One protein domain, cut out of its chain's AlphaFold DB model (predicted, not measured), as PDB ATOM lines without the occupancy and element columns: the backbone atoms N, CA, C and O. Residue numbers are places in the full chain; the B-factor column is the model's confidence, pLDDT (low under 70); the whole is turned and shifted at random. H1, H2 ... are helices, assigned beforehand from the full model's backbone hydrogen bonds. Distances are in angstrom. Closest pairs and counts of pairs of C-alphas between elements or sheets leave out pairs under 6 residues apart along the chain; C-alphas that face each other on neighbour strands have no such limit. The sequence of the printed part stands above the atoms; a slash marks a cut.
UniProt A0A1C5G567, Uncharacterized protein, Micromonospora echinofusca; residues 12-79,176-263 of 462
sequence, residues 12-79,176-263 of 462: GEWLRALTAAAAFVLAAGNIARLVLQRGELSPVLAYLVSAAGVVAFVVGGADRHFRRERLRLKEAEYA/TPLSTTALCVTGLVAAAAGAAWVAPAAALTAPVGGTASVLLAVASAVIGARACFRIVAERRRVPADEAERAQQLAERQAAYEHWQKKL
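This is residues 12 to 79 and 176 to 263 of the 462 residues of an uncharacterized protein of Micromonospora echinofusca (UniProt A0A1C5G567). Four helices make an up-and-down bundle, each running against the one before, with H1 crossing H4 and H2 crossing H3; residues 238 to 263 of H4 stick out as a long arm. The printed part has 156 residues, 150 of them in the four named helices H1, H2, H3 and H4 in that order along the chain, with no named strand; its class is all helix, and it is only just loose, close to extended, with a radius of gyration of the C-alphas of 22.5 A and spans of 84 by 33 by 26 A.

Start at H4, residues 207 to 263; its residues 210 to 228 alone touch H1, residues 12 to 38, closest at C-alphas Ala 20 and Ser 220, 4.7 A. H2, residues 41 to 78, touches H3, residues 178 to 205, closest at C-alphas Gly 53 and Gly 187, 3.9 A, at a steep tilt of 39 degrees. Every O i to N i+4 pair is within hydrogen-bond range in H1 and H2, 22 of 24 in H3, 50 of 53 in H4.

Find C-alpha 12 at (-3.184, -26.674, 20.239), where H1 begins its 38.9 A. H2 spans 55.2 A and H3 40.3 A, with a kink of 27 degrees near residue 198. H4 runs 82.9 A to C-alpha 263 at (10.200, -34.812, 72.244).

Residues 80 to 175 are cut out; C-alphas 79 and 176 are 20.6 A apart. No printed residue is under pLDDT 70.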
ATOM      1  N   GLY A  12      -1.958 -26.761  21.033       80.44
ATOM      2  CA  GLY A  12      -3.184 -26.674  20.239       80.44
ATOM      3  C   GLY A  12      -4.242 -25.718  20.805       80.44
ATOM      4  O   GLY A  12      -5.008 -25.149  20.033       80.44
ATOM      5  N   GLU A  13      -4.295 -25.490  22.121       82.00
ATOM      6  CA  GLU A  13      -5.206 -24.502  22.713       82.00
ATOM      7  C   GLU A  13      -4.717 -23.068  22.493       82.00
ATOM      8  O   GLU A  13      -5.536 -22.198  22.198       82.00
ATOM      9  N   TRP A  14      -3.402 -22.832  22.531       84.38
ATOM     10  CA  TRP A  14      -2.815 -21.547  22.137       84.38
ATOM     11  C   TRP A  14      -3.059 -21.238  20.665       84.38
ATOM     12  O   TRP A  14      -3.499 -20.139  20.339       84.38
ATOM     13  N   LEU A  15      -2.844 -22.217  19.781       87.19
ATOM     14  CA  LEU A  15      -3.127 -22.068  18.355       87.19
ATOM     15  C   LEU A  15      -4.608 -21.776  18.106       87.19
ATOM     16  O   LEU A  15      -4.915 -20.849  17.368       87.19
ATOM     17  N   ARG A  16      -5.531 -22.499  18.758       85.94
ATOM     18  CA  ARG A  16      -6.977 -22.223  18.667       85.94
ATOM     19  C   ARG A  16      -7.343 -20.837  19.190       85.94
ATOM     20  O   ARG A  16      -8.190 -20.183  18.594       85.94
ATOM     21  N   ALA A  17      -6.735 -20.393  20.289       87.81
ATOM     22  CA  ALA A  17      -6.970 -19.058  20.828       87.81
ATOM     23  C   ALA A  17      -6.478 -17.974  19.859       87.81
ATOM     24  O   ALA A  17      -7.207 -17.021  19.602       87.81
ATOM     25  N   LEU A  18      -5.280 -18.142  19.290       89.81
ATOM     26  CA  LEU A  18      -4.685 -17.207  18.332       89.81
ATOM     27  C   LEU A  18      -5.465 -17.157  17.017       89.81
ATOM     28  O   LEU A  18      -5.776 -16.068  16.543       89.81
ATOM     29  N   THR A  19      -5.827 -18.308  16.443       91.31
ATOM     30  CA  THR A  19      -6.592 -18.358  15.187       91.31
ATOM     31  C   THR A  19      -8.004 -17.816  15.367       91.31
ATOM     32  O   THR A  19      -8.466 -17.047  14.528       91.31
ATOM     33  N   ALA A  20      -8.673 -18.139  16.478       89.94
ATOM     34  CA  ALA A  20      -9.980 -17.576  16.797       89.94
ATOM     35  C   ALA A  20      -9.900 -16.064  17.055       89.94
ATOM     36  O   ALA A  20     -10.740 -15.326  16.556       89.94
ATOM     37  N   ALA A  21      -8.878 -15.580  17.768       91.00
ATOM     38  CA  ALA A  21      -8.679 -14.148  17.979       91.00
ATOM     39  C   ALA A  21      -8.415 -13.411  16.656       91.00
ATOM     40  O   ALA A  21      -9.032 -12.379  16.405       91.00
ATOM     41  N   ALA A  22      -7.564 -13.958  15.784       92.25
ATOM     42  CA  ALA A  22      -7.287 -13.380  14.471       92.25
ATOM     43  C   ALA A  22      -8.545 -13.342  13.586       92.25
ATOM     44  O   ALA A  22      -8.872 -12.297  13.028       92.25
ATOM     45  N   ALA A  23      -9.294 -14.449  13.511       92.50
ATOM     46  CA  ALA A  23     -10.555 -14.512  12.772       92.50
ATOM     47  C   ALA A  23     -11.599 -13.527  13.324       92.50
ATOM     48  O   ALA A  23     -12.300 -12.882  12.545       92.50
ATOM     49  N   PHE A  24     -11.666 -13.367  14.649       91.50
ATOM     50  CA  PHE A  24     -12.560 -12.410  15.296       91.50
ATOM     51  C   PHE A  24     -12.193 -10.966  14.951       91.50
ATOM     52  O   PHE A  24     -13.070 -10.196  14.574       91.50
ATOM     53  N   VAL A  25     -10.909 -10.599  15.024       92.88
ATOM     54  CA  VAL A  25     -10.435  -9.246  14.683       92.88
ATOM     55  C   VAL A  25     -10.704  -8.921  13.214       92.88
ATOM     56  O   VAL A  25     -11.176  -7.827  12.914       92.88
ATOM     57  N   LEU A  26     -10.471  -9.872  12.303       92.88
ATOM     58  CA  LEU A  26     -10.764  -9.696  10.878       92.88
ATOM     59  C   LEU A  26     -12.266  -9.520  10.619       92.88
ATOM     60  O   LEU A  26     -12.666  -8.600   9.904       92.88
ATOM     61  N   ALA A  27     -13.103 -10.362  11.228       90.75
ATOM     62  CA  ALA A  27     -14.554 -10.276  11.094       90.75
ATOM     63  C   ALA A  27     -15.109  -8.970  11.689       90.75
ATOM     64  O   ALA A  27     -15.899  -8.284  11.043       90.75
ATOM     65  N   ALA A  28     -14.646  -8.587  12.881       90.44
ATOM     66  CA  ALA A  28     -15.023  -7.347  13.550       90.44
ATOM     67  C   ALA A  28     -14.573  -6.111  12.753       90.44
ATOM     68  O   ALA A  28     -15.356  -5.185  12.566       90.44
ATOM     69  N   GLY A  29     -13.353  -6.124  12.202       91.50
ATOM     70  CA  GLY A  29     -12.845  -5.058  11.338       91.50
ATOM     71  C   GLY A  29     -13.656  -4.896  10.051       91.50
ATOM     72  O   GLY A  29     -13.952  -3.771   9.647       91.50
ATOM     73  N   ASN A  30     -14.085  -6.004   9.436       90.94
ATOM     74  CA  ASN A  30     -14.952  -5.946   8.260       90.94
ATOM     75  C   ASN A  30     -16.350  -5.405   8.604       90.94
ATOM     76  O   ASN A  30     -16.875  -4.554   7.890       90.94
ATOM     77  N   ILE A  31     -16.927  -5.831   9.733       88.62
ATOM     78  CA  ILE A  31     -18.201  -5.293  10.238       88.62
ATOM     79  C   ILE A  31     -18.077  -3.787  10.507       88.62
ATOM     80  O   ILE A  31     -18.934  -3.024  10.070       88.62
ATOM     81  N   ALA A  32     -16.997  -3.342  11.156       90.06
ATOM     82  CA  ALA A  32     -16.746  -1.926  11.410       90.06
ATOM     83  C   ALA A  32     -16.664  -1.122  10.105       90.06
ATOM     84  O   ALA A  32     -17.291  -0.070   9.994       90.06
ATOM     85  N   ARG A  33     -15.953  -1.639   9.093       92.38
ATOM     86  CA  ARG A  33     -15.869  -1.019   7.763       92.38
ATOM     87  C   ARG A  33     -17.247  -0.887   7.107       92.38
ATOM     88  O   ARG A  33     -17.557   0.189   6.606       92.38
ATOM     89  N   LEU A  34     -18.061  -1.944   7.119       88.06
ATOM     90  CA  LEU A  34     -19.413  -1.933   6.542       88.06
ATOM     91  C   LEU A  34     -20.336  -0.937   7.260       88.06
ATOM     92  O   LEU A  34     -21.077  -0.196   6.619       88.06
ATOM     93  N   VAL A  35     -20.246  -0.868   8.588       87.12
ATOM     94  CA  VAL A  35     -21.003   0.091   9.403       87.12
ATOM     95  C   VAL A  35     -20.574   1.536   9.119       87.12
ATOM     96  O   VAL A  35     -21.430   2.402   8.962       87.12
ATOM     97  N   LEU A  36     -19.269   1.801   8.993       89.19
ATOM     98  CA  LEU A  36     -18.732   3.125   8.649       89.19
ATOM     99  C   LEU A  36     -19.158   3.580   7.248       89.19
ATOM    100  O   LEU A  36     -19.495   4.745   7.063       89.19
ATOM    101  N   GLN A  37     -19.194   2.665   6.274       88.31
ATOM    102  CA  GLN A  37     -19.642   2.956   4.906       88.31
ATOM    103  C   GLN A  37     -21.113   3.380   4.830       88.31
ATOM    104  O   GLN A  37     -21.490   4.109   3.917       88.31
ATOM    105  N   ARG A  38     -21.936   2.953   5.793       83.25
ATOM    106  CA  ARG A  38     -23.349   3.336   5.880       83.25
ATOM    107  C   ARG A  38     -23.554   4.775   6.374       83.25
ATOM    108  O   ARG A  38     -24.604   5.349   6.120       83.25
ATOM    109  N   GLY A  39     -22.574   5.355   7.074       79.69
ATOM    110  CA  GLY A  39     -22.594   6.758   7.515       79.69
ATOM    111  C   GLY A  39     -23.559   7.091   8.664       79.69
ATOM    112  O   GLY A  39     -23.681   8.253   9.041       79.69
ATOM    113  N   GLU A  40     -24.238   6.102   9.248       86.94
ATOM    114  CA  GLU A  40     -25.162   6.303  10.369       86.94
ATOM    115  C   GLU A  40     -24.425   6.240  11.723       86.94
ATOM    116  O   GLU A  40     -23.681   5.299  12.001       86.94
ATOM    117  N   LEU A  41     -24.682   7.199  12.622       86.94
ATOM    118  CA  LEU A  41     -24.058   7.238  13.957       86.94
ATOM    119  C   LEU A  41     -24.548   6.116  14.892       86.94
ATOM    120  O   LEU A  41     -23.788   5.613  15.719       86.94
ATOM    121  N   SER A  42     -25.811   5.702  14.756       89.19
ATOM    122  CA  SER A  42     -26.437   4.678  15.605       89.19
ATOM    123  C   SER A  42     -25.704   3.317  15.583       89.19
ATOM    124  O   SER A  42     -25.327   2.839  16.657       89.19
ATOM    125  N   PRO A  43     -25.427   2.689  14.421       87.50
ATOM    126  CA  PRO A  43     -24.717   1.410  14.376       87.50
ATOM    127  C   PRO A  43     -23.241   1.521  14.791       87.50
ATOM    128  O   PRO A  43     -22.697   0.558  15.331       87.50
ATOM    129  N   VAL A  44     -22.601   2.686  14.622       87.75
ATOM    130  CA  VAL A  44     -21.234   2.930  15.119       87.75
ATOM    131  C   VAL A  44     -21.203   2.893  16.650       87.75
ATOM    132  O   VAL A  44     -20.374   2.196  17.237       87.75
ATOM    133  N   LEU A  45     -22.138   3.581  17.312       90.56
ATOM    134  CA  LEU A  45     -22.257   3.549  18.773       90.56
ATOM    135  C   LEU A  45     -22.598   2.141  19.282       90.56
ATOM    136  O   LEU A  45     -21.987   1.669  20.242       90.56
ATOM    137  N   ALA A  46     -23.511   1.434  18.608       90.31
ATOM    138  CA  ALA A  46     -23.862   0.057  18.955       90.31
ATOM    139  C   ALA A  46     -22.670  -0.912  18.822       90.31
ATOM    140  O   ALA A  46     -22.507  -1.806  19.656       90.31
ATOM    141  N   TYR A  47     -21.801  -0.708  17.826       89.50
ATOM    142  CA  TYR A  47     -20.571  -1.483  17.657       89.50
ATOM    143  C   TYR A  47     -19.581  -1.253  18.809       89.50
ATOM    144  O   TYR A  47     -19.052  -2.217  19.363       89.50
ATOM    145  N   LEU A  48     -19.374   0.001  19.230       91.19
ATOM    146  CA  LEU A  48     -18.499   0.322  20.366       91.19
ATOM    147  C   LEU A  48     -19.019  -0.270  21.683       91.19
ATOM    148  O   LEU A  48     -18.244  -0.853  22.444       91.19
ATOM    149  N   VAL A  49     -20.331  -0.184  21.929       92.62
ATOM    150  CA  VAL A  49     -20.975  -0.811  23.095       92.62
ATOM    151  C   VAL A  49     -20.818  -2.333  23.052       92.62
ATOM    152  O   VAL A  49     -20.506  -2.943  24.076       92.62
ATOM    153  N   SER A  50     -20.967  -2.950  21.875       90.50
ATOM    154  CA  SER A  50     -20.759  -4.389  21.705       90.50
ATOM    155  C   SER A  50     -19.313  -4.791  22.021       90.50
ATOM    156  O   SER A  50     -19.090  -5.717  22.802       90.50
ATOM    157  N   ALA A  51     -18.327  -4.048  21.507       89.56
ATOM    158  CA  ALA A  51     -16.908  -4.292  21.765       89.56
ATOM    159  C   ALA A  51     -16.556  -4.162  23.260       89.56
ATOM    160  O   ALA A  51     -15.910  -5.051  23.823       89.56
ATOM    161  N   ALA A  52     -17.034  -3.107  23.929       91.62
ATOM    162  CA  ALA A  52     -16.869  -2.936  25.372       91.62
ATOM    163  C   ALA A  52     -17.547  -4.070  26.167       91.62
ATOM    164  O   ALA A  52     -16.969  -4.600  27.120       91.62
ATOM    165  N   GLY A  53     -18.740  -4.496  25.736       91.00
ATOM    166  CA  GLY A  53     -19.467  -5.627  26.308       91.00
ATOM    167  C   GLY A  53     -18.696  -6.945  26.211       91.00
ATOM    168  O   GLY A  53     -18.601  -7.674  27.199       91.00
ATOM    169  N   VAL A  54     -18.069  -7.224  25.062       90.12
ATOM    170  CA  VAL A  54     -17.229  -8.418  24.860       90.12
ATOM    171  C   VAL A  54     -16.030  -8.413  25.810       90.12
ATOM    172  O   VAL A  54     -15.764  -9.428  26.454       90.12
ATOM    173  N   VAL A  55     -15.337  -7.280  25.965       89.44
ATOM    174  CA  VAL A  55     -14.203  -7.168  26.900       89.44
ATOM    175  C   VAL A  55     -14.657  -7.406  28.345       89.44
ATOM    176  O   VAL A  55     -14.060  -8.224  29.050       89.44
ATOM    177  N   ALA A  56     -15.749  -6.767  28.775       90.94
ATOM    178  CA  ALA A  56     -16.319  -6.959  30.110       90.94
ATOM    179  C   ALA A  56     -16.749  -8.419  30.358       90.94
ATOM    180  O   ALA A  56     -16.462  -8.985  31.421       90.94
ATOM    181  N   PHE A  57     -17.372  -9.060  29.362       91.62
ATOM    182  CA  PHE A  57     -17.755 -10.470  29.416       91.62
ATOM    183  C   PHE A  57     -16.542 -11.390  29.555       91.62
ATOM    184  O   PHE A  57     -16.573 -12.306  30.377       91.62
ATOM    185  N   VAL A  58     -15.470 -11.151  28.795       89.19
ATOM    186  CA  VAL A  58     -14.266 -11.989  28.843       89.19
ATOM    187  C   VAL A  58     -13.559 -11.851  30.194       89.19
ATOM    188  O   VAL A  58     -13.231 -12.861  30.815       89.19
ATOM    189  N   VAL A  59     -13.387 -10.629  30.704       88.12
ATOM    190  CA  VAL A  59     -12.724 -10.391  31.999       88.12
ATOM    191  C   VAL A  59     -13.537 -10.974  33.161       88.12
ATOM    192  O   VAL A  59     -13.005 -11.743  33.968       88.12
ATOM    193  N   GLY A  60     -14.837 -10.665  33.236       88.25
ATOM    194  CA  GLY A  60     -15.712 -11.183  34.293       88.25
ATOM    195  C   GLY A  60     -15.955 -12.692  34.179       88.25
ATOM    196  O   GLY A  60     -15.997 -13.408  35.182       88.25
ATOM    197  N   GLY A  61     -16.076 -13.198  32.951       88.69
ATOM    198  CA  GLY A  61     -16.278 -14.612  32.649       88.69
ATOM    199  C   GLY A  61     -15.071 -15.472  33.015       88.69
ATOM    200  O   GLY A  61     -15.252 -16.525  33.628       88.69
ATOM    201  N   ALA A  62     -13.852 -15.004  32.730       89.19
ATOM    202  CA  ALA A  62     -12.620 -15.713  33.071       89.19
ATOM    203  C   ALA A  62     -12.425 -15.843  34.591       89.19
ATOM    204  O   ALA A  62     -12.134 -16.934  35.082       89.19
ATOM    205  N   ASP A  63     -12.646 -14.763  35.356       88.81
ATOM    206  CA  ASP A  63     -12.551 -14.800  36.825       88.81
ATOM    207  C   ASP A  63     -13.599 -15.740  37.436       88.81
ATOM    208  O   ASP A  63     -13.290 -16.584  38.283       88.81
ATOM    209  N   ARG A  64     -14.841 -15.659  36.944       89.75
ATOM    210  CA  ARG A  64     -15.929 -16.552  37.356       89.75
ATOM    211  C   ARG A  64     -15.627 -18.013  37.024       89.75
ATOM    212  O   ARG A  64     -15.926 -18.882  37.844       89.75
ATOM    213  N   HIS A  65     -15.069 -18.293  35.846       90.12
ATOM    214  CA  HIS A  65     -14.707 -19.645  35.426       90.12
ATOM    215  C   HIS A  65     -13.624 -20.233  36.333       90.12
ATOM    216  O   HIS A  65     -13.836 -21.303  36.897       90.12
ATOM    217  N   PHE A  66     -12.534 -19.492  36.568       90.12
ATOM    218  CA  PHE A  66     -11.456 -19.909  37.466       90.12
ATOM    219  C   PHE A  66     -11.960 -20.222  38.882       90.12
ATOM    220  O   PHE A  66     -11.685 -21.295  39.418       90.12
ATOM    221  N   ARG A  67     -12.746 -19.316  39.486       89.81
ATOM    222  CA  ARG A  67     -13.286 -19.511  40.843       89.81
ATOM    223  C   ARG A  67     -14.200 -20.728  40.936       89.81
ATOM    224  O   ARG A  67     -14.115 -21.477  41.905       89.81
ATOM    225  N   ARG A  68     -15.061 -20.939  39.934       89.69
ATOM    226  CA  ARG A  68     -15.958 -22.103  39.876       89.69
ATOM    227  C   ARG A  68     -15.197 -23.406  39.718       89.69
ATOM    228  O   ARG A  68     -15.539 -24.369  40.393       89.69
ATOM    229  N   GLU A  69     -14.193 -23.433  38.853       89.06
ATOM    230  CA  GLU A  69     -13.393 -24.635  38.639       89.06
ATOM    231  C   GLU A  69     -12.594 -24.984  39.893       89.06
ATOM    232  O   GLU A  69     -12.646 -26.114  40.370       89.06
ATOM    233  N   ARG A  70     -11.968 -23.985  40.527       88.81
ATOM    234  CA  ARG A  70     -11.251 -24.201  41.785       88.81
ATOM    235  C   ARG A  70     -12.172 -24.637  42.923       88.81
ATOM    236  O   ARG A  70     -11.797 -25.508  43.701       88.81
ATOM    237  N   LEU A  71     -13.374 -24.063  43.012       90.31
ATOM    238  CA  LEU A  71     -14.374 -24.493  43.988       90.31
ATOM    239  C   LEU A  71     -14.764 -25.957  43.764       90.31
ATOM    240  O   LEU A  71     -14.772 -26.715  44.723       90.31
ATOM    241  N   ARG A  72     -15.010 -26.369  42.515       88.81
ATOM    242  CA  ARG A  72     -15.339 -27.762  42.170       88.81
ATOM    243  C   ARG A  72     -14.213 -28.730  42.507       88.81
ATOM    244  O   ARG A  72     -14.486 -29.797  43.043       88.81
ATOM    245  N   LEU A  73     -12.964 -28.364  42.218       86.75
ATOM    246  CA  LEU A  73     -11.800 -29.180  42.570       86.75
ATOM    247  C   LEU A  73     -11.680 -29.341  44.090       86.75
ATOM    248  O   LEU A  73     -11.546 -30.462  44.575       86.75
ATOM    249  N   LYS A  74     -11.832 -28.250  44.853       87.62
ATOM    250  CA  LYS A  74     -11.849 -28.299  46.323       87.62
ATOM    251  C   LYS A  74     -13.040 -29.093  46.858       87.62
ATOM    252  O   LYS A  74     -12.884 -29.885  47.773       87.62
ATOM    253  N   GLU A  75     -14.225 -28.959  46.275       88.62
ATOM    254  CA  GLU A  75     -15.379 -29.779  46.654       88.62
ATOM    255  C   GLU A  75     -15.140 -31.262  46.363       88.62
ATOM    256  O   GLU A  75     -15.496 -32.093  47.191       88.62
ATOM    257  N   ALA A  76     -14.486 -31.603  45.249       85.88
ATOM    258  CA  ALA A  76     -14.137 -32.979  44.906       85.88
ATOM    259  C   ALA A  76     -13.097 -33.591  45.863       85.88
ATOM    260  O   ALA A  76     -13.192 -34.776  46.171       85.88
ATOM    261  N   GLU A  77     -12.144 -32.801  46.374       83.81
ATOM    262  CA  GLU A  77     -11.200 -33.234  47.422       83.81
ATOM    263  C   GLU A  77     -11.922 -33.591  48.736       83.81
ATOM    264  O   GLU A  77     -11.521 -34.519  49.440       83.81
ATOM    265  N   TYR A  78     -12.992 -32.863  49.064       82.75
ATOM    266  CA  TYR A  78     -13.737 -33.001  50.321       82.75
ATOM    267  C   TYR A  78     -14.947 -33.932  50.183       82.75
ATOM    268  O   TYR A  78     -15.505 -34.367  51.191       82.75
ATOM    269  N   ALA A  79     -15.353 -34.253  48.954       82.62
ATOM    270  CA  ALA A  79     -16.514 -35.078  48.679       82.62
ATOM    271  C   ALA A  79     -16.327 -36.491  49.253       82.62
ATOM    272  O   ALA A  79     -15.264 -37.103  49.088       82.62
ATOM    273  N   THR A 176     -17.939 -16.393  43.917       81.12
ATOM    274  CA  THR A 176     -17.841 -15.343  42.901       81.12
ATOM    275  C   THR A 176     -18.487 -14.065  43.445       81.12
ATOM    276  O   THR A 176     -19.655 -14.124  43.840       81.12
ATOM    277  N   PRO A 177     -17.775 -12.924  43.465       85.69
ATOM    278  CA  PRO A 177     -18.372 -11.649  43.837       85.69
ATOM    279  C   PRO A 177     -19.581 -11.320  42.953       85.69
ATOM    280  O   PRO A 177     -19.618 -11.657  41.760       85.69
ATOM    281  N   LEU A 178     -20.570 -10.631  43.529       84.25
ATOM    282  CA  LEU A 178     -21.728 -10.148  42.773       84.25
ATOM    283  C   LEU A 178     -21.296  -9.180  41.667       84.25
ATOM    284  O   LEU A 178     -21.833  -9.257  40.569       84.25
ATOM    285  N   SER A 179     -20.265  -8.364  41.910       84.38
ATOM    286  CA  SER A 179     -19.681  -7.453  40.918       84.38
ATOM    287  C   SER A 179     -19.128  -8.188  39.696       84.38
ATOM    288  O   SER A 179     -19.451  -7.820  38.572       84.38
ATOM    289  N   THR A 180     -18.372  -9.273  39.881       86.75
ATOM    290  CA  THR A 180     -17.849 -10.082  38.766       86.75
ATOM    291  C   THR A 180     -18.977 -10.749  37.977       86.75
ATOM    292  O   THR A 180     -18.920 -10.853  36.751       86.75
ATOM    293  N   THR A 181     -20.027 -11.195  38.674       87.00
ATOM    294  CA  THR A 181     -21.202 -11.796  38.031       87.00
ATOM    295  C   THR A 181     -21.986 -10.751  37.242       87.00
ATOM    296  O   THR A 181     -22.327 -11.007  36.089       87.00
ATOM    297  N   ALA A 182     -22.210  -9.570  37.823       88.88
ATOM    298  CA  ALA A 182     -22.858  -8.445  37.167       88.88
ATOM    299  C   ALA A 182     -22.057  -7.988  35.947       88.88
ATOM    300  O   ALA A 182     -22.635  -7.875  34.876       88.88
ATOM    301  N   LEU A 183     -20.733  -7.833  36.055       90.12
ATOM    302  CA  LEU A 183     -19.855  -7.471  34.936       90.12
ATOM    303  C   LEU A 183     -19.939  -8.488  33.788       90.12
ATOM    304  O   LEU A 183     -20.059  -8.111  32.628       90.12
ATOM    305  N   CYS A 184     -19.933  -9.786  34.109       89.38
ATOM    306  CA  CYS A 184     -20.072 -10.845  33.112       89.38
ATOM    307  C   CYS A 184     -21.451 -10.810  32.427       89.38
ATOM    308  O   CYS A 184     -21.527 -10.876  31.203       89.38
ATOM    309  N   VAL A 185     -22.542 -10.691  33.193       91.44
ATOM    310  CA  VAL A 185     -23.912 -10.700  32.649       91.44
ATOM    311  C   VAL A 185     -24.211  -9.417  31.872       91.44
ATOM    312  O   VAL A 185     -24.691  -9.495  30.747       91.44
ATOM    313  N   THR A 186     -23.892  -8.248  32.428       91.81
ATOM    314  CA  THR A 186     -24.086  -6.952  31.754       91.81
ATOM    315  C   THR A 186     -23.228  -6.844  30.501       91.81
ATOM    316  O   THR A 186     -23.737  -6.416  29.470       91.81
ATOM    317  N   GLY A 187     -21.977  -7.318  30.538       90.00
ATOM    318  CA  GLY A 187     -21.118  -7.403  29.357       90.00
ATOM    319  C   GLY A 187     -21.705  -8.301  28.266       90.00
ATOM    320  O   GLY A 187     -21.743  -7.904  27.105       90.00
ATOM    321  N   LEU A 188     -22.245  -9.471  28.635       92.50
ATOM    322  CA  LEU A 188     -22.918 -10.369  27.688       92.50
ATOM    323  C   LEU A 188     -24.164  -9.725  27.069       92.50
ATOM    324  O   LEU A 188     -24.364  -9.821  25.861       92.50
ATOM    325  N   VAL A 189     -24.988  -9.062  27.885       94.06
ATOM    326  CA  VAL A 189     -26.202  -8.373  27.428       94.06
ATOM    327  C   VAL A 189     -25.848  -7.209  26.500       94.06
ATOM    328  O   VAL A 189     -26.433  -7.103  25.428       94.06
ATOM    329  N   ALA A 190     -24.859  -6.386  26.857       92.12
ATOM    330  CA  ALA A 190     -24.385  -5.283  26.021       92.12
ATOM    331  C   ALA A 190     -23.800  -5.780  24.688       92.12
ATOM    332  O   ALA A 190     -24.114  -5.229  23.632       92.12
ATOM    333  N   ALA A 191     -23.012  -6.861  24.720       90.81
ATOM    334  CA  ALA A 191     -22.472  -7.500  23.523       90.81
ATOM    335  C   ALA A 191     -23.584  -8.012  22.599       90.81
ATOM    336  O   ALA A 191     -23.557  -7.723  21.403       90.81
ATOM    337  N   ALA A 192     -24.573  -8.722  23.155       91.69
ATOM    338  CA  ALA A 192     -25.698  -9.284  22.410       91.69
ATOM    339  C   ALA A 192     -26.617  -8.199  21.834       91.69
ATOM    340  O   ALA A 192     -26.969  -8.268  20.659       91.69
ATOM    341  N   ALA A 193     -26.967  -7.180  22.624       91.38
ATOM    342  CA  ALA A 193     -27.805  -6.068  22.180       91.38
ATOM    343  C   ALA A 193     -27.119  -5.250  21.076       91.38
ATOM    344  O   ALA A 193     -27.724  -4.983  20.040       91.38
ATOM    345  N   GLY A 194     -25.834  -4.920  21.252       88.31
ATOM    346  CA  GLY A 194     -25.060  -4.226  20.224       88.31
ATOM    347  C   GLY A 194     -24.898  -5.065  18.952       88.31
ATOM    348  O   GLY A 194     -25.065  -4.545  17.852       88.31
ATOM    349  N   ALA A 195     -24.671  -6.377  19.075       87.31
ATOM    350  CA  ALA A 195     -24.586  -7.277  17.924       87.31
ATOM    351  C   ALA A 195     -25.925  -7.401  17.179       87.31
ATOM    352  O   ALA A 195     -25.937  -7.377  15.950       87.31
ATOM    353  N   ALA A 196     -27.050  -7.482  17.898       89.81
ATOM    354  CA  ALA A 196     -28.389  -7.521  17.309       89.81
ATOM    355  C   ALA A 196     -28.727  -6.236  16.537       89.81
ATOM    356  O   ALA A 196     -29.440  -6.293  15.541       89.81
ATOM    357  N   TRP A 197     -28.184  -5.093  16.966       90.44
ATOM    358  CA  TRP A 197     -28.354  -3.812  16.282       90.44
ATOM    359  C   TRP A 197     -27.432  -3.659  15.061       90.44
ATOM    360  O   TRP A 197     -27.835  -3.142  14.022       90.44
ATOM    361  N   VAL A 198     -26.191  -4.142  15.162       87.88
ATOM    362  CA  VAL A 198     -25.176  -4.033  14.100       87.88
ATOM    363  C   VAL A 198     -25.378  -5.065  12.982       87.88
ATOM    364  O   VAL A 198     -25.100  -4.771  11.819       87.88
ATOM    365  N   ALA A 199     -25.879  -6.263  13.293       87.00
ATOM    366  CA  ALA A 199     -25.992  -7.354  12.322       87.00
ATOM    367  C   ALA A 199     -26.920  -7.042  11.126       87.00
ATOM    368  O   ALA A 199     -26.485  -7.255   9.991       87.00
ATOM    369  N   PRO A 200     -28.138  -6.486  11.310       88.00
ATOM    370  CA  PRO A 200     -28.973  -6.051  10.193       88.00
ATOM    371  C   PRO A 200     -28.299  -4.943   9.385       88.00
ATOM    372  O   PRO A 200     -28.398  -4.926   8.160       88.00
ATOM    373  N   ALA A 201     -27.572  -4.043  10.056       84.50
ATOM    374  CA  ALA A 201     -26.906  -2.943   9.379       84.50
ATOM    375  C   ALA A 201     -25.824  -3.429   8.409       84.50
ATOM    376  O   ALA A 201     -25.810  -2.989   7.261       84.50
ATOM    377  N   ALA A 202     -25.003  -4.390   8.840       82.88
ATOM    378  CA  ALA A 202     -23.980  -5.021   8.010       82.88
ATOM    379  C   ALA A 202     -24.573  -5.913   6.899       82.88
ATOM    380  O   ALA A 202     -24.058  -5.937   5.778       82.88
ATOM    381  N   ALA A 203     -25.664  -6.636   7.183       85.69
ATOM    382  CA  ALA A 203     -26.331  -7.498   6.206       85.69
ATOM    383  C   ALA A 203     -27.011  -6.694   5.086       85.69
ATOM    384  O   ALA A 203     -26.959  -7.094   3.929       85.69
ATOM    385  N   LEU A 204     -27.599  -5.539   5.400       87.56
ATOM    386  CA  LEU A 204     -28.225  -4.676   4.394       87.56
ATOM    387  C   LEU A 204     -27.193  -3.984   3.491       87.56
ATOM    388  O   LEU A 204     -27.471  -3.776   2.315       87.56
ATOM    389  N   THR A 205     -25.998  -3.663   4.000       85.56
ATOM    390  CA  THR A 205     -24.921  -3.059   3.190       85.56
ATOM    391  C   THR A 205     -24.251  -4.048   2.237       85.56
ATOM    392  O   THR A 205     -23.860  -3.678   1.135       85.56
ATOM    393  N   ALA A 206     -24.098  -5.307   2.655       87.19
ATOM    394  CA  ALA A 206     -23.499  -6.366   1.850       87.19
ATOM    395  C   ALA A 206     -24.101  -7.720   2.269       87.19
ATOM    396  O   ALA A 206     -23.602  -8.330   3.217       87.19
ATOM    397  N   PRO A 207     -25.139  -8.230   1.579       86.88
ATOM    398  CA  PRO A 207     -25.912  -9.386   2.044       86.88
ATOM    399  C   PRO A 207     -25.073 -10.634   2.297       86.88
ATOM    400  O   PRO A 207     -25.188 -11.249   3.352       86.88
ATOM    401  N   VAL A 208     -24.174 -10.981   1.376       88.00
ATOM    402  CA  VAL A 208     -23.329 -12.181   1.504       88.00
ATOM    403  C   VAL A 208     -22.124 -11.923   2.415       88.00
ATOM    404  O   VAL A 208     -21.860 -12.693   3.334       88.00
ATOM    405  N   GLY A 209     -21.402 -10.816   2.208       86.25
ATOM    406  CA  GLY A 209     -20.184 -10.508   2.971       86.25
ATOM    407  C   GLY A 209     -20.445 -10.127   4.433       86.25
ATOM    408  O   GLY A 209     -19.703 -10.538   5.328       86.25
ATOM    409  N   GLY A 210     -21.516  -9.376   4.692       84.44
ATOM    410  CA  GLY A 210     -21.931  -8.942   6.024       84.44
ATOM    411  C   GLY A 210     -22.446 -10.099   6.873       84.44
ATOM    412  O   GLY A 210     -21.986 -10.278   8.000       84.44
ATOM    413  N   THR A 211     -23.325 -10.946   6.322       87.50
ATOM    414  CA  THR A 211     -23.827 -12.134   7.040       87.50
ATOM    415  C   THR A 211     -22.710 -13.131   7.344       87.50
ATOM    416  O   THR A 211     -22.600 -13.588   8.483       87.50
ATOM    417  N   ALA A 212     -21.821 -13.401   6.381       90.19
ATOM    418  CA  ALA A 212     -20.657 -14.258   6.596       90.19
ATOM    419  C   ALA A 212     -19.729 -13.711   7.696       90.19
ATOM    420  O   ALA A 212     -19.266 -14.472   8.546       90.19
ATOM    421  N   SER A 213     -19.504 -12.392   7.733       88.69
ATOM    422  CA  SER A 213     -18.669 -11.752   8.760       88.69
ATOM    423  C   SER A 213     -19.297 -11.836  10.152       88.69
ATOM    424  O   SER A 213     -18.593 -12.110  11.120       88.69
ATOM    425  N   VAL A 214     -20.619 -11.671  10.270       88.94
ATOM    426  CA  VAL A 214     -21.331 -11.823  11.551       88.94
ATOM    427  C   VAL A 214     -21.246 -13.266  12.058       88.94
ATOM    428  O   VAL A 214     -20.903 -13.483  13.220       88.94
ATOM    429  N   LEU A 215     -21.488 -14.261  11.199       90.81
ATOM    430  CA  LEU A 215     -21.372 -15.674  11.582       90.81
ATOM    431  C   LEU A 215     -19.940 -16.036  11.994       90.81
ATOM    432  O   LEU A 215     -19.741 -16.705  13.012       90.81
ATOM    433  N   LEU A 216     -18.942 -15.549  11.250       92.38
ATOM    434  CA  LEU A 216     -17.533 -15.750  11.577       92.38
ATOM    435  C   LEU A 216     -17.166 -15.092  12.914       92.38
ATOM    436  O   LEU A 216     -16.487 -15.721  13.726       92.38
ATOM    437  N   ALA A 217     -17.646 -13.873  13.184       90.06
ATOM    438  CA  ALA A 217     -17.432 -13.177  14.453       90.06
ATOM    439  C   ALA A 217     -18.044 -13.945  15.636       90.06
ATOM    440  O   ALA A 217     -17.383 -14.132  16.654       90.06
ATOM    441  N   VAL A 218     -19.269 -14.465  15.503       90.56
ATOM    442  CA  VAL A 218     -19.915 -15.252  16.569       90.56
ATOM    443  C   VAL A 218     -19.167 -16.564  16.822       90.56
ATOM    444  O   VAL A 218     -18.844 -16.883  17.970       90.56
ATOM    445  N   ALA A 219     -18.850 -17.320  15.766       91.75
ATOM    446  CA  ALA A 219     -18.150 -18.596  15.896       91.75
ATOM    447  C   ALA A 219     -16.752 -18.421  16.518       91.75
ATOM    448  O   ALA A 219     -16.390 -19.136  17.459       91.75
ATOM    449  N   SER A 220     -15.989 -17.435  16.040       90.75
ATOM    450  CA  SER A 220     -14.653 -17.122  16.558       90.75
ATOM    451  C   SER A 220     -14.687 -16.579  17.990       90.75
ATOM    452  O   SER A 220     -13.866 -17.001  18.805       90.75
ATOM    453  N   ALA A 221     -15.677 -15.757  18.359       88.81
ATOM    454  CA  ALA A 221     -15.856 -15.278  19.730       88.81
ATOM    455  C   ALA A 221     -16.109 -16.424  20.720       88.81
ATOM    456  O   ALA A 221     -15.512 -16.459  21.795       88.81
ATOM    457  N   VAL A 222     -16.957 -17.394  20.364       89.25
ATOM    458  CA  VAL A 222     -17.269 -18.539  21.236       89.25
ATOM    459  C   VAL A 222     -16.043 -19.434  21.445       89.25
ATOM    460  O   VAL A 222     -15.766 -19.854  22.574       89.25
ATOM    461  N   ILE A 223     -15.302 -19.735  20.375       90.19
ATOM    462  CA  ILE A 223     -14.082 -20.553  20.450       90.19
ATOM    463  C   ILE A 223     -12.995 -19.808  21.236       90.19
ATOM    464  O   ILE A 223     -12.413 -20.374  22.167       90.19
ATOM    465  N   GLY A 224     -12.774 -18.532  20.912       88.94
ATOM    466  CA  GLY A 224     -11.789 -17.668  21.558       88.94
ATOM    467  C   GLY A 224     -12.065 -17.476  23.046       88.94
ATOM    468  O   GLY A 224     -11.158 -17.648  23.856       88.94
ATOM    469  N   ALA A 225     -13.319 -17.222  23.438       88.06
ATOM    470  CA  ALA A 225     -13.700 -17.065  24.840       88.06
ATOM    471  C   ALA A 225     -13.442 -18.343  25.654       88.06
ATOM    472  O   ALA A 225     -12.859 -18.277  26.734       88.06
ATOM    473  N   ARG A 226     -13.803 -19.525  25.128       87.94
ATOM    474  CA  ARG A 226     -13.546 -20.807  25.811       87.94
ATOM    475  C   ARG A 226     -12.054 -21.081  25.990       87.94
ATOM    476  O   ARG A 226     -11.646 -21.487  27.078       87.94
ATOM    477  N   ALA A 227     -11.255 -20.861  24.948       87.75
ATOM    478  CA  ALA A 227      -9.808 -21.048  25.016       87.75
ATOM    479  C   ALA A 227      -9.160 -20.039  25.981       87.75
ATOM    480  O   ALA A 227      -8.364 -20.421  26.836       87.75
ATOM    481  N   CYS A 228      -9.574 -18.770  25.923       88.06
ATOM    482  CA  CYS A 228      -9.114 -17.721  26.829       88.06
ATOM    483  C   CYS A 228      -9.424 -18.057  28.297       88.06
ATOM    484  O   CYS A 228      -8.539 -17.959  29.144       88.06
ATOM    485  N   PHE A 229     -10.640 -18.525  28.603       90.00
ATOM    486  CA  PHE A 229     -11.019 -18.902  29.969       90.00
ATOM    487  C   PHE A 229     -10.151 -20.031  30.527       90.00
ATOM    488  O   PHE A 229      -9.742 -19.945  31.684       90.00
ATOM    489  N   ARG A 230      -9.816 -21.042  29.714       86.44
ATOM    490  CA  ARG A 230      -8.901 -22.123  30.116       86.44
ATOM    491  C   ARG A 230      -7.485 -21.615  30.364       86.44
ATOM    492  O   ARG A 230      -6.924 -21.882  31.421       86.44
ATOM    493  N   ILE A 231      -6.938 -20.827  29.435       87.25
ATOM    494  CA  ILE A 231      -5.583 -20.263  29.548       87.25
ATOM    495  C   ILE A 231      -5.460 -19.385  30.799       87.25
ATOM    496  O   ILE A 231      -4.494 -19.510  31.553       87.25
ATOM    497  N   VAL A 232      -6.436 -18.505  31.044       87.69
ATOM    498  CA  VAL A 232      -6.443 -17.627  32.224       87.69
ATOM    499  C   VAL A 232      -6.612 -18.436  33.509       87.69
ATOM    500  O   VAL A 232      -5.934 -18.139  34.493       87.69
ATOM    501  N   ALA A 233      -7.473 -19.457  33.511       87.44
ATOM    502  CA  ALA A 233      -7.653 -20.321  34.672       87.44
ATOM    503  C   ALA A 233      -6.359 -21.067  35.028       87.44
ATOM    504  O   ALA A 233      -5.941 -21.005  36.180       87.44
ATOM    505  N   GLU A 234      -5.680 -21.677  34.055       87.75
ATOM    506  CA  GLU A 234      -4.408 -22.383  34.271       87.75
ATOM    507  C   GLU A 234      -3.283 -21.441  34.716       87.75
ATOM    508  O   GLU A 234      -2.578 -21.725  35.686       87.75
ATOM    509  N   ARG A 235      -3.161 -20.259  34.095       87.31
ATOM    510  CA  ARG A 235      -2.178 -19.246  34.523       87.31
ATOM    511  C   ARG A 235      -2.399 -18.767  35.955       87.31
ATOM    512  O   ARG A 235      -1.432 -18.444  36.634       87.31
ATOM    513  N   ARG A 236      -3.653 -18.688  36.412       88.31
ATOM    514  CA  ARG A 236      -3.985 -18.306  37.795       88.31
ATOM    515  C   ARG A 236      -3.906 -19.478  38.770       88.31
ATOM    516  O   ARG A 236      -3.709 -19.240  39.957       88.31
ATOM    517  N   ARG A 237      -4.059 -20.716  38.292       89.50
ATOM    518  CA  ARG A 237      -3.985 -21.939  39.100       89.50
ATOM    519  C   ARG A 237      -2.604 -22.091  39.722       89.50
ATOM    520  O   ARG A 237      -2.509 -22.126  40.941       89.50
ATOM    521  N   VAL A 238      -1.552 -22.075  38.902       88.56
ATOM    522  CA  VAL A 238      -0.163 -22.311  39.340       88.56
ATOM    523  C   VAL A 238       0.268 -21.427  40.522       88.56
ATOM    524  O   VAL A 238       0.548 -21.992  41.577       88.56
ATOM    525  N   PRO A 239       0.252 -20.079  40.441       90.12
ATOM    526  CA  PRO A 239       0.711 -19.238  41.552       90.12
ATOM    527  C   PRO A 239      -0.162 -19.399  42.800       90.12
ATOM    528  O   PRO A 239       0.286 -19.231  43.932       90.12
ATOM    529  N   ALA A 240      -1.438 -19.724  42.607       89.25
ATOM    530  CA  ALA A 240      -2.377 -19.836  43.699       89.25
ATOM    531  C   ALA A 240      -2.328 -21.219  44.382       89.25
ATOM    532  O   ALA A 240      -2.695 -21.314  45.554       89.25
ATOM    533  N   ASP A 241      -1.873 -22.259  43.683       89.94
ATOM    534  CA  ASP A 241      -1.515 -23.568  44.240       89.94
ATOM    535  C   ASP A 241      -0.135 -23.513  44.913       89.94
ATOM    536  O   ASP A 241       0.058 -24.105  45.972       89.94
ATOM    537  N   GLU A 242       0.815 -22.753  44.357       90.88
ATOM    538  CA  GLU A 242       2.117 -22.481  44.980       90.88
ATOM    539  C   GLU A 242       1.964 -21.755  46.316       90.88
ATOM    540  O   GLU A 242       2.559 -22.177  47.307       90.88
ATOM    541  N   ALA A 243       1.117 -20.722  46.373       91.31
ATOM    542  CA  ALA A 243       0.821 -20.012  47.614       91.31
ATOM    543  C   ALA A 243       0.166 -20.927  48.665       91.31
ATOM    544  O   ALA A 243       0.546 -20.896  49.835       91.31
ATOM    545  N   GLU A 244      -0.790 -21.772  48.257       89.81
ATOM    546  CA  GLU A 244      -1.442 -22.737  49.152       89.81
ATOM    547  C   GLU A 244      -0.439 -23.779  49.672       89.81
ATOM    548  O   GLU A 244      -0.383 -24.042  50.874       89.81
ATOM    549  N   ARG A 245       0.412 -24.318  48.793       90.31
ATOM    550  CA  ARG A 245       1.477 -25.256  49.163       90.31
ATOM    551  C   ARG A 245       2.480 -24.624  50.124       90.31
ATOM    552  O   ARG A 245       2.855 -25.267  51.098       90.31
ATOM    553  N   ALA A 246       2.921 -23.394  49.863       92.12
ATOM    554  CA  ALA A 246       3.866 -22.688  50.724       92.12
ATOM    555  C   ALA A 246       3.287 -22.477  52.129       92.12
ATOM    556  O   ALA A 246       3.966 -22.757  53.118       92.12
ATOM    557  N   GLN A 247       2.015 -22.072  52.218       91.50
ATOM    558  CA  GLN A 247       1.321 -21.917  53.494       91.50
ATOM    559  C   GLN A 247       1.237 -23.247  54.252       91.50
ATOM    560  O   GLN A 247       1.665 -23.331  55.402       91.50
ATOM    561  N   GLN A 248       0.734 -24.303  53.608       90.75
ATOM    562  CA  GLN A 248       0.606 -25.598  54.271       90.75
ATOM    563  C   GLN A 248       1.984 -26.154  54.682       90.75
ATOM    564  O   GLN A 248       2.097 -26.838  55.701       90.75
ATOM    565  N   LEU A 249       3.038 -25.920  53.888       92.44
ATOM    566  CA  LEU A 249       4.393 -26.371  54.212       92.44
ATOM    567  C   LEU A 249       4.910 -25.669  55.468       92.44
ATOM    568  O   LEU A 249       5.446 -26.340  56.345       92.44
ATOM    569  N   ALA A 250       4.707 -24.354  55.567       93.88
ATOM    570  CA  ALA A 250       5.065 -23.578  56.749       93.88
ATOM    571  C   ALA A 250       4.309 -24.066  57.998       93.88
ATOM    572  O   ALA A 250       4.924 -24.266  59.044       93.88
ATOM    573  N   GLU A 251       3.006 -24.349  57.881       92.19
ATOM    574  CA  GLU A 251       2.195 -24.916  58.971       92.19
ATOM    575  C   GLU A 251       2.738 -26.283  59.429       92.19
ATOM    576  O   GLU A 251       2.963 -26.504  60.622       92.19
ATOM    577  N   ARG A 252       3.025 -27.191  58.485       93.75
ATOM    578  CA  ARG A 252       3.584 -28.520  58.796       93.75
ATOM    579  C   ARG A 252       4.997 -28.432  59.384       93.75
ATOM    580  O   ARG A 252       5.329 -29.238  60.252       93.75
ATOM    581  N   GLN A 253       5.811 -27.471  58.948       94.06
ATOM    582  CA  GLN A 253       7.156 -27.234  59.476       94.06
ATOM    583  C   GLN A 253       7.109 -26.711  60.918       94.06
ATOM    584  O   GLN A 253       7.776 -27.261  61.791       94.06
ATOM    585  N   ALA A 254       6.250 -25.732  61.205       94.62
ATOM    586  CA  ALA A 254       6.048 -25.242  62.568       94.62
ATOM    587  C   ALA A 254       5.539 -26.358  63.502       94.62
ATOM    588  O   ALA A 254       5.980 -26.488  64.648       94.62
ATOM    589  N   ALA A 255       4.643 -27.218  63.006       93.88
ATOM    590  CA  ALA A 255       4.170 -28.380  63.751       93.88
ATOM    591  C   ALA A 255       5.279 -29.410  64.012       93.88
ATOM    592  O   ALA A 255       5.325 -29.997  65.095       93.88
ATOM    593  N   TYR A 256       6.177 -29.616  63.046       93.31
ATOM    594  CA  TYR A 256       7.347 -30.475  63.205       93.31
ATOM    595  C   TYR A 256       8.281 -29.953  64.298       93.31
ATOM    596  O   TYR A 256       8.632 -30.700  65.208       93.31
ATOM    597  N   GLU A 257       8.615 -28.666  64.270       94.44
ATOM    598  CA  GLU A 257       9.463 -28.023  65.280       94.44
ATOM    599  C   GLU A 257       8.836 -28.096  66.675       94.44
ATOM    600  O   GLU A 257       9.501 -28.438  67.657       94.44
ATOM    601  N   HIS A 258       7.524 -27.861  66.776       92.50
ATOM    602  CA  HIS A 258       6.798 -28.037  68.029       92.50
ATOM    603  C   HIS A 258       6.860 -29.489  68.524       92.50
ATOM    604  O   HIS A 258       7.069 -29.739  69.714       92.50
ATOM    605  N   TRP A 259       6.704 -30.459  67.620       92.38
ATOM    606  CA  TRP A 259       6.795 -31.876  67.955       92.38
ATOM    607  C   TRP A 259       8.206 -32.269  68.409       92.38
ATOM    608  O   TRP A 259       8.347 -32.960  69.417       92.38
ATOM    609  N   GLN A 260       9.250 -31.771  67.748       92.81
ATOM    610  CA  GLN A 260      10.638 -31.958  68.173       92.81
ATOM    611  C   GLN A 260      10.890 -31.365  69.562       92.81
ATOM    612  O   GLN A 260      11.433 -32.045  70.429       92.81
ATOM    613  N   LYS A 261      10.431 -30.133  69.816       93.12
ATOM    614  CA  LYS A 261      10.538 -29.488  71.133       93.12
ATOM    615  C   LYS A 261       9.774 -30.250  72.217       93.12
ATOM    616  O   LYS A 261      10.193 -30.278  73.368       93.12
ATOM    617  N   LYS A 262       8.651 -30.880  71.873       89.88
ATOM    618  CA  LYS A 262       7.936 -31.765  72.799       89.88
ATOM    619  C   LYS A 262       8.752 -33.021  73.110       89.88
ATOM    620  O   LYS A 262       8.796 -33.445  74.261       89.88
ATOM    621  N   LEU A 263       9.385 -33.608  72.097       89.44
ATOM    622  CA  LEU A 263      10.200 -34.812  72.244       89.44
ATOM    623  C   LEU A 263      11.562 -34.558  72.897       89.44
ATOM    624  O   LEU A 263      12.137 -35.506  73.415       89.44
TER     625      LEU A 263